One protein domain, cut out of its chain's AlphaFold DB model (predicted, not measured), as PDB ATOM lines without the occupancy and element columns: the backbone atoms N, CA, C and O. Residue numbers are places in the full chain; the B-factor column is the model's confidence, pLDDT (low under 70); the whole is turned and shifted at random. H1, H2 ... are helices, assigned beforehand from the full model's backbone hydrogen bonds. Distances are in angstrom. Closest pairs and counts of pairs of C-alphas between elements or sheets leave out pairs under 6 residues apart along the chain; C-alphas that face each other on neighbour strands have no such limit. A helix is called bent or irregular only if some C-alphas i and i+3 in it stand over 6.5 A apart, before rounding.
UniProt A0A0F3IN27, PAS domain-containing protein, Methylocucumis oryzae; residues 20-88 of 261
ATOM      1  N   LYS A  20      16.805   7.974 -15.895       50.72
ATOM      2  CA  LYS A  20      17.941   8.773 -15.401       50.72
ATOM      3  C   LYS A  20      19.030   7.890 -14.796       50.72
ATOM      4  O   LYS A  20      20.177   8.020 -15.211       50.72
ATOM      5  N   GLU A  21      18.681   6.945 -13.924       52.44
ATOM      6  CA  GLU A  21      19.632   5.995 -13.327       52.44
ATOM      7  C   GLU A  21      20.330   5.133 -14.386       52.44
ATOM      8  O   GLU A  21      21.549   4.956 -14.359       52.44
ATOM      9  N   LYS A  22      19.583   4.610 -15.370       54.12
ATOM     10  CA  LYS A  22      20.170   3.823 -16.468       54.12
ATOM     11  C   LYS A  22      21.095   4.663 -17.342       54.12
ATOM     12  O   LYS A  22      22.163   4.182 -17.726       54.12
ATOM     13  N   ILE A  23      20.703   5.898 -17.658       54.44
ATOM     14  CA  ILE A  23      21.508   6.837 -18.451       54.44
ATOM     15  C   ILE A  23      22.769   7.242 -17.676       54.44
ATOM     16  O   ILE A  23      23.846   7.247 -18.266       54.44
ATOM     17  N   GLN A  24      22.679   7.484 -16.365       56.09
ATOM     18  CA  GLN A  24      23.817   7.794 -15.493       56.09
ATOM     19  C   GLN A  24      24.777   6.610 -15.352       56.09
ATOM     20  O   GLN A  24      25.983   6.779 -15.519       56.09
ATOM     21  N   LYS A  25      24.265   5.394 -15.131       60.06
ATOM     22  CA  LYS A  25      25.083   4.177 -15.019       60.06
ATOM     23  C   LYS A  25      25.801   3.842 -16.330       60.06
ATOM     24  O   LYS A  25      26.957   3.425 -16.315       60.06
ATOM     25  N   THR A  26      25.138   4.080 -17.464       56.72
ATOM     26  CA  THR A  26      25.721   3.908 -18.805       56.72
ATOM     27  C   THR A  26      26.740   5.012 -19.120       56.72
ATOM     28  O   THR A  26      27.807   4.720 -19.653       56.72
ATOM     29  N   ALA A  27      26.477   6.263 -18.724       53.72
ATOM     30  CA  ALA A  27      27.426   7.372 -18.859       53.72
ATOM     31  C   ALA A  27      28.697   7.161 -18.015       53.72
ATOM     32  O   ALA A  27      29.796   7.417 -18.500       53.72
ATOM     33  N   LEU A  28      28.563   6.636 -16.789       56.69
ATOM     34  CA  LEU A  28      29.678   6.261 -15.909       56.69
ATOM     35  C   LEU A  28      30.560   5.163 -16.522       56.69
ATOM     36  O   LEU A  28      31.784   5.271 -16.487       56.69
ATOM     37  N   GLN A  29      29.958   4.132 -17.125       58.97
ATOM     38  CA  GLN A  29      30.698   3.045 -17.780       58.97
ATOM     39  C   GLN A  29      31.437   3.494 -19.050       58.97
ATOM     40  O   GLN A  29      32.558   3.049 -19.296       58.97
ATOM     41  N   GLU A  30      30.842   4.379 -19.851       54.12
ATOM     42  CA  GLU A  30      31.466   4.883 -21.082       54.12
ATOM     43  C   GLU A  30      32.550   5.942 -20.800       54.12
ATOM     44  O   GLU A  30      33.572   5.974 -21.489       54.12
ATOM     45  N   LEU A  31      32.417   6.725 -19.720       54.44
ATOM     46  CA  LEU A  31      33.471   7.631 -19.244       54.44
ATOM     47  C   LEU A  31      34.671   6.880 -18.652       54.44
ATOM     48  O   LEU A  31      35.808   7.238 -18.951       54.44
ATOM     49  N   GLN A  32      34.451   5.801 -17.888       53.72
ATOM     50  CA  GLN A  32      35.533   4.911 -17.429       53.72
ATOM     51  C   GLN A  32      36.299   4.261 -18.594       53.72
ATOM     52  O   GLN A  32      37.461   3.886 -18.442       53.72
ATOM     53  N   ARG A  33      35.666   4.153 -19.768       55.97
ATOM     54  CA  ARG A  33      36.275   3.681 -21.019       55.97
ATOM     55  C   ARG A  33      36.918   4.792 -21.860       55.97
ATOM     56  O   ARG A  33      37.456   4.493 -22.922       55.97
ATOM     57  N   GLY A  34      36.888   6.047 -21.400       52.94
ATOM     58  CA  GLY A  34      37.472   7.196 -22.099       52.94
ATOM     59  C   GLY A  34      36.659   7.705 -23.296       52.94
ATOM     60  O   GLY A  34      37.189   8.464 -24.105       52.94
ATOM     61  N   ASN A  35      35.388   7.305 -23.428       54.69
ATOM     62  CA  ASN A  35      34.525   7.660 -24.556       54.69
ATOM     63  C   ASN A  35      33.572   8.814 -24.184       54.69
ATOM     64  O   ASN A  35      32.540   8.624 -23.542       54.69
ATOM     65  N   TYR A  36      33.903  10.033 -24.623       56.00
ATOM     66  CA  TYR A  36      33.151  11.264 -24.316       56.00
ATOM     67  C   TYR A  36      31.941  11.524 -25.239       56.00
ATOM     68  O   TYR A  36      31.153  12.441 -24.993       56.00
ATOM     69  N   ASP A  37      31.750  10.708 -26.281       54.81
ATOM     70  CA  ASP A  37      30.690  10.880 -27.290       54.81
ATOM     71  C   ASP A  37      29.268  10.761 -26.718       54.81
ATOM     72  O   ASP A  37      28.320  11.364 -27.232       54.81
ATOM     73  N   PHE A  38      29.098  10.002 -25.632       55.66
ATOM     74  CA  PHE A  38      27.799   9.837 -24.980       55.66
ATOM     75  C   PHE A  38      27.370  11.099 -24.219       55.66
ATOM     76  O   PHE A  38      26.215  11.518 -24.320       55.66
ATOM     77  N   ALA A  39      28.311  11.754 -23.527       51.25
ATOM     78  CA  ALA A  39      28.063  13.017 -22.834       51.25
ATOM     79  C   ALA A  39      27.650  14.116 -23.830       51.25
ATOM     80  O   ALA A  39      26.666  14.817 -23.604       51.25
ATOM     81  N   LEU A  40      28.315  14.187 -24.989       53.69
ATOM     82  CA  LEU A  40      27.985  15.117 -26.077       53.69
ATOM     83  C   LEU A  40      26.583  14.891 -26.675       53.69
ATOM     84  O   LEU A  40      25.866  15.856 -26.951       53.69
ATOM     85  N   LYS A  41      26.147  13.634 -26.833       56.72
ATOM     86  CA  LYS A  41      24.790  13.306 -27.319       56.72
ATOM     87  C   LYS A  41      23.685  13.610 -26.305       56.72
ATOM     88  O   LYS A  41      22.579  13.962 -26.715       56.72
ATOM     89  N   ALA A  42      23.958  13.483 -25.006       52.34
ATOM     90  CA  ALA A  42      23.008  13.840 -23.950       52.34
ATOM     91  C   ALA A  42      22.814  15.367 -23.850       52.34
ATOM     92  O   ALA A  42      21.686  15.834 -23.693       52.34
ATOM     93  N   ILE A  43      23.892  16.134 -24.057       51.88
ATOM     94  CA  ILE A  43      23.899  17.607 -24.110       51.88
ATOM     95  C   ILE A  43      23.017  18.138 -25.254       51.88
ATOM     96  O   ILE A  43      22.253  19.081 -25.067       51.88
ATOM     97  N   GLN A  44      23.059  17.506 -26.432       53.81
ATOM     98  CA  GLN A  44      22.277  17.951 -27.595       53.81
ATOM     99  C   GLN A  44      20.760  17.756 -27.458       53.81
ATOM    100  O   GLN A  44      20.001  18.395 -28.185       53.81
ATOM    101  N   LYS A  45      20.295  16.898 -26.543       56.09
ATOM    102  CA  LYS A  45      18.859  16.670 -26.311       56.09
ATOM    103  C   LYS A  45      18.241  17.592 -25.251       56.09
ATOM    104  O   LYS A  45      17.060  17.436 -24.961       56.09
ATOM    105  N   GLY A  46      19.001  18.546 -24.697       50.94
ATOM    106  CA  GLY A  46      18.478  19.624 -23.842       50.94
ATOM    107  C   GLY A  46      17.851  19.182 -22.511       50.94
ATOM    108  O   GLY A  46      17.116  19.957 -21.912       50.94
ATOM    109  N   GLY A  47      18.097  17.944 -22.064       55.44
ATOM    110  CA  GLY A  47      17.392  17.334 -20.928       55.44
ATOM    111  C   GLY A  47      18.158  17.278 -19.603       55.44
ATOM    112  O   GLY A  47      17.604  16.776 -18.630       55.44
ATOM    113  N   VAL A  48      19.417  17.726 -19.546       54.38
ATOM    114  CA  VAL A  48      20.241  17.672 -18.324       54.38
ATOM    115  C   VAL A  48      21.137  18.907 -18.256       54.38
ATOM    116  O   VAL A  48      21.876  19.174 -19.204       54.38
ATOM    117  N   ASP A  49      21.072  19.650 -17.149       63.94
ATOM    118  CA  ASP A  49      21.988  20.760 -16.886       63.94
ATOM    119  C   ASP A  49      23.402  20.203 -16.644       63.94
ATOM    120  O   ASP A  49      23.625  19.330 -15.801       63.94
ATOM    121  N   PHE A  50      24.373  20.675 -17.428       60.53
ATOM    122  CA  PHE A  50      25.760  20.207 -17.389       60.53
ATOM    123  C   PHE A  50      26.397  20.430 -16.012       60.53
ATOM    124  O   PHE A  50      27.220  19.624 -15.575       60.53
ATOM    125  N   SER A  51      25.985  21.494 -15.314       60.66
ATOM    126  CA  SER A  51      26.448  21.775 -13.956       60.66
ATOM    127  C   SER A  51      25.954  20.716 -12.966       60.66
ATOM    128  O   SER A  51      26.754  20.174 -12.207       60.66
ATOM    129  N   GLU A  52      24.668  20.359 -13.038       66.69
ATOM    130  CA  GLU A  52      24.033  19.350 -12.177       66.69
ATOM    131  C   GLU A  52      24.648  17.958 -12.398       66.69
ATOM    132  O   GLU A  52      24.925  17.225 -11.450       66.69
ATOM    133  N   LEU A  53      24.935  17.585 -13.651       68.75
ATOM    134  CA  LEU A  53      25.567  16.300 -13.960       68.75
ATOM    135  C   LEU A  53      27.007  16.214 -13.438       68.75
ATOM    136  O   LEU A  53      27.401  15.178 -12.906       68.75
ATOM    137  N   ILE A  54      27.798  17.283 -13.581       70.31
ATOM    138  CA  ILE A  54      29.168  17.323 -13.053       70.31
ATOM    139  C   ILE A  54      29.165  17.266 -11.527       70.31
ATOM    140  O   ILE A  54      30.004  16.578 -10.948       70.31
ATOM    141  N   GLU A  55      28.252  17.982 -10.877       71.88
ATOM    142  CA  GLU A  55      28.124  17.973  -9.422       71.88
ATOM    143  C   GLU A  55      27.742  16.579  -8.911       71.88
ATOM    144  O   GLU A  55      28.447  16.027  -8.068       71.88
ATOM    145  N   ASN A  56      26.743  15.944  -9.529       74.50
ATOM    146  CA  ASN A  56      26.361  14.566  -9.219       74.50
ATOM    147  C   ASN A  56      27.516  13.575  -9.434       74.50
ATOM    148  O   ASN A  56      27.753  12.712  -8.594       74.50
ATOM    149  N   LEU A  57      28.286  13.704 -10.521       77.25
ATOM    150  CA  LEU A  57      29.451  12.844 -10.765       77.25
ATOM    151  C   LEU A  57      30.553  13.033  -9.717       77.25
ATOM    152  O   LEU A  57      31.146  12.048  -9.283       77.25
ATOM    153  N   LYS A  58      30.820  14.273  -9.290       77.69
ATOM    154  CA  LYS A  58      31.786  14.551  -8.215       77.69
ATOM    155  C   LYS A  58      31.333  13.959  -6.882       77.69
ATOM    156  O   LYS A  58      32.166  13.411  -6.166       77.69
ATOM    157  N   ILE A  59      30.036  14.039  -6.574       81.00
ATOM    158  CA  ILE A  59      29.448  13.431  -5.372       81.00
ATOM    159  C   ILE A  59      29.627  11.908  -5.411       81.00
ATOM    160  O   ILE A  59      30.183  11.347  -4.471       81.00
ATOM    161  N   TYR A  60      29.262  11.249  -6.516       77.50
ATOM    162  CA  TYR A  60      29.449   9.800  -6.659       77.50
ATOM    163  C   TYR A  60      30.915   9.374  -6.595       77.50
ATOM    164  O   TYR A  60      31.227   8.329  -6.028       77.50
ATOM    165  N   GLN A  61      31.824  10.158  -7.178       78.31
ATOM    166  CA  GLN A  61      33.249   9.864  -7.098       78.31
ATOM    167  C   GLN A  61      33.747   9.933  -5.649       78.31
ATOM    168  O   GLN A  61      34.417   9.004  -5.204       78.31
ATOM    169  N   ALA A  62      33.382  10.985  -4.909       82.94
ATOM    170  CA  ALA A  62      33.732  11.111  -3.497       82.94
ATOM    171  C   ALA A  62      33.140   9.961  -2.660       82.94
ATOM    172  O   ALA A  62      33.832   9.392  -1.820       82.94
ATOM    173  N   GLU A  63      31.890   9.564  -2.921       90.12
ATOM    174  CA  GLU A  63      31.252   8.433  -2.238       90.12
ATOM    175  C   GLU A  63      31.964   7.101  -2.526       90.12
ATOM    176  O   GLU A  63      32.221   6.325  -1.607       90.12
ATOM    177  N   LEU A  64      32.344   6.844  -3.781       89.62
ATOM    178  CA  LEU A  64      33.106   5.648  -4.158       89.62
ATOM    179  C   LEU A  64      34.508   5.623  -3.543       89.62
ATOM    180  O   LEU A  64      35.003   4.550  -3.192       89.62
ATOM    181  N   GLU A  65      35.172   6.773  -3.442       91.06
ATOM    182  CA  GLU A  65      36.470   6.886  -2.773       91.06
ATOM    183  C   GLU A  65      36.344   6.522  -1.289       91.06
ATOM    184  O   GLU A  65      37.116   5.691  -0.807       91.06
ATOM    185  N   ILE A  66      35.306   7.026  -0.611       91.44
ATOM    186  CA  ILE A  66      35.008   6.688   0.789       91.44
ATOM    187  C   ILE A  66      34.699   5.192   0.943       91.44
ATOM    188  O   ILE A  66      35.309   4.530   1.779       91.44
ATOM    189  N   GLN A  67      33.818   4.616   0.113       90.69
ATOM    190  CA  GLN A  67      33.490   3.182   0.182       90.69
ATOM    191  C   GLN A  67      34.719   2.290  -0.053       90.69
ATOM    192  O   GLN A  67      34.876   1.252   0.593       90.69
ATOM    193  N   ASN A  68      35.612   2.683  -0.967       93.75
ATOM    194  CA  ASN A  68      36.864   1.964  -1.198       93.75
ATOM    195  C   ASN A  68      37.819   2.063  -0.002       93.75
ATOM    196  O   ASN A  68      38.476   1.072   0.328       93.75
ATOM    197  N   GLU A  69      37.907   3.229   0.642       94.81
ATOM    198  CA  GLU A  69      38.713   3.422   1.849       94.81
ATOM    199  C   GLU A  69      38.169   2.584   3.020       94.81
ATOM    200  O   GLU A  69      38.923   1.818   3.623       94.81
ATOM    201  N   GLU A  70      36.854   2.601   3.257       95.25
ATOM    202  CA  GLU A  70      36.195   1.768   4.274       95.25
ATOM    203  C   GLU A  70      36.413   0.268   4.035       95.25
ATOM    204  O   GLU A  70      36.732  -0.480   4.964       95.25
ATOM    205  N   LEU A  71      36.283  -0.186   2.782       95.62
ATOM    206  CA  LEU A  71      36.519  -1.581   2.415       95.62
ATOM    207  C   LEU A  71      37.980  -1.979   2.651       95.62
ATOM    208  O   LEU A  71      38.263  -3.083   3.129       95.62
ATOM    209  N   ARG A  72      38.921  -1.090   2.323       95.12
ATOM    210  CA  ARG A  72      40.351  -1.313   2.550       95.12
ATOM    211  C   ARG A  72      40.658  -1.432   4.038       95.12
ATOM    212  O   ARG A  72      41.341  -2.376   4.435       95.12
ATOM    213  N   ASP A  73      40.109  -0.544   4.855       95.75
ATOM    214  CA  ASP A  73      40.271  -0.575   6.307       95.75
ATOM    215  C   ASP A  73      39.642  -1.821   6.938       95.75
ATOM    216  O   ASP A  73      40.233  -2.440   7.829       95.75
ATOM    217  N   ALA A  74      38.462  -2.233   6.465       93.25
ATOM    218  CA  ALA A  74      37.808  -3.459   6.908       93.25
ATOM    219  C   ALA A  74      38.649  -4.703   6.576       93.25
ATOM    220  O   ALA A  74      38.841  -5.567   7.438       93.25
ATOM    221  N   ASN A  75      39.206  -4.771   5.362       94.00
ATOM    222  CA  ASN A  75      40.092  -5.860   4.953       94.00
ATOM    223  C   ASN A  75      41.386  -5.881   5.776       94.00
ATOM    224  O   ASN A  75      41.746  -6.932   6.298       94.00
ATOM    225  N   LEU A  76      42.030  -4.732   6.001       94.50
ATOM    226  CA  LEU A  76      43.233  -4.649   6.841       94.50
ATOM    227  C   LEU A  76      42.973  -5.110   8.283       94.50
ATOM    228  O   LEU A  76      43.790  -5.827   8.868       94.50
ATOM    229  N   LYS A  77      41.826  -4.736   8.866       93.19
ATOM    230  CA  LYS A  77      41.417  -5.211  10.199       93.19
ATOM    231  C   LYS A  77      41.203  -6.723  10.214       93.19
ATOM    232  O   LYS A  77      41.660  -7.382  11.151       93.19
ATOM    233  N   LYS A  78      40.549  -7.274   9.187       91.00
ATOM    234  CA  LYS A  78      40.331  -8.719   9.044       91.00
ATOM    235  C   LYS A  78      41.651  -9.472   8.907       91.00
ATOM    236  O   LYS A  78      41.854 -10.445   9.626       91.00
ATOM    237  N   ASP A  79      42.553  -9.000   8.055       92.31
ATOM    238  CA  ASP A  79      43.856  -9.625   7.830       92.31
ATOM    239  C   ASP A  79      44.703  -9.613   9.104       92.31
ATOM    240  O   ASP A  79      45.267 -10.636   9.487       92.31
ATOM    241  N   SER A  80      44.728  -8.488   9.825       91.44
ATOM    242  CA  SER A  80      45.433  -8.373  11.106       91.44
ATOM    243  C   SER A  80      44.858  -9.313  12.176       91.44
ATOM    244  O   SER A  80      45.604  -9.998  12.882       91.44
ATOM    245  N   ALA A  81      43.526  -9.402  12.278       87.50
ATOM    246  CA  ALA A  81      42.863 -10.330  13.192       87.50
ATOM    247  C   ALA A  81      43.146 -11.795  12.820       87.50
ATOM    248  O   ALA A  81      43.464 -12.601  13.696       87.50
ATOM    249  N   PHE A  82      43.091 -12.126  11.527       89.06
ATOM    250  CA  PHE A  82      43.382 -13.462  11.017       89.06
ATOM    251  C   PHE A  82      44.840 -13.861  11.263       89.06
ATOM    252  O   PHE A  82      45.095 -14.963  11.740       89.06
ATOM    253  N   GLN A  83      45.799 -12.960  11.030       89.62
ATOM    254  CA  GLN A  83      47.212 -13.211  11.321       89.62
ATOM    255  C   GLN A  83      47.453 -13.470  12.809       89.62
ATOM    256  O   GLN A  83      48.134 -14.435  13.157       89.62
ATOM    257  N   ARG A  84      46.865 -12.654  13.696       89.62
ATOM    258  CA  ARG A  84      46.951 -12.879  15.148       89.62
ATOM    259  C   ARG A  84      46.351 -14.223  15.546       89.62
ATOM    260  O   ARG A  84      46.951 -14.938  16.343       89.62
ATOM    261  N   PHE A  85      45.194 -14.570  14.988       88.06
ATOM    262  CA  PHE A  85      44.551 -15.854  15.242       88.06
ATOM    263  C   PHE A  85      45.417 -17.028  14.772       88.06
ATOM    264  O   PHE A  85      45.657 -17.933  15.564       88.06
ATOM    265  N   SER A  86      45.929 -16.991  13.537       89.69
ATOM    266  CA  SER A  86      46.787 -18.050  12.990       89.69
ATOM    267  C   SER A  86      48.015 -18.252  13.868       89.69
ATOM    268  O   SER A  86      48.292 -19.368  14.279       89.69
ATOM    269  N   GLN A  87      48.693 -17.170  14.265       91.31
ATOM    270  CA  GLN A  87      49.850 -17.266  15.155       91.31
ATOM    271  C   GLN A  87      49.497 -17.901  16.503       91.31
ATOM    272  O   GLN A  87      50.206 -18.793  16.962       91.31
ATOM    273  N   LEU A  88      48.409 -17.472  17.147       90.75
ATOM    274  CA  LEU A  88      47.983 -18.082  18.406       90.75
ATOM    275  C   LEU A  88      47.682 -19.570  18.216       90.75
ATOM    276  O   LEU A  88      48.194 -20.391  18.968       90.75
TER     277      LEU A  88
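What this domain is: This is residues 20 to 88 of the 261 residues of the protein "PAS domain-containing protein" of Methylocucumis oryzae (UniProt A0A0F3IN27). One long helix, H3, runs out from a small head made by its own first part and two short helices, H1 and H2, which sit near its beginning. Residues 61 to 88 of H3 stick out as a free arm, and this arm makes the length of the whole. The printed part has 69 residues with three named helices in the order H1, H2, H3 and no named strand; its class is all helix. It is extended, with a radius of gyration of the C-alphas of 19.0 A, and spans 64 by 20 by 17 A.

How they stand to each other: Start with H3, residues 50 to 88, which touches no helix. Look next at H1, residues 20 to 32: it is near H3, with no pair of C-alphas within 8 A but 6 pairs within 10 A. Then turn to H2, residues 37 to 44, which is close to H3 but not clearly touching; their closest C-alphas are those of Ile 43 and Phe 50, 7.4 A apart. H2 and H3 run opposite ways at a tilt of 37 degrees, only just steep. H1 and H2 only just touch, with 3 pairs of C-alphas within 8 A, and H1 does so with residues 27 to 30 alone. Their closest C-alphas are those of Ala 27 and Phe 38, 6.6 A apart. H1 and H2 run opposite ways at a steep tilt of 41 degrees and form a helical hairpin. In H1, H2 and H3 every O i to N i+4 pair is within hydrogen-bond range.

Where its parts are: Find C-alpha 50 at (25.760, 20.207, -17.389); from there H3 runs 56.9 A to C-alpha 88 at (47.983, -18.082, 18.406). Go back to C-alpha 20 at (17.941, 8.773, -15.401), where H1 begins; it ends at C-alpha 32, 18.1 A away. H2 runs from Asp 37 to Gln 44, 11.0 A from first to last C-alpha. None of the three helices is bent.

The domain as a whole: The two C-alphas farthest apart are those of Gly 46 and Leu 88, at 63.9 A. Without residues 61 to 88, which stand free, the body has 41 residues and spans 24 by 22 by 16 A, with a radius of gyration of 9.6 A. The printed part has no cut, and the links from H1 to H2 and from H2 to H3 are both tight. Read the B-factor column for the model's confidence: residues 20 to 53 have a pLDDT under 70, the mean of the printed part is 72.2, and that of H3 is 86.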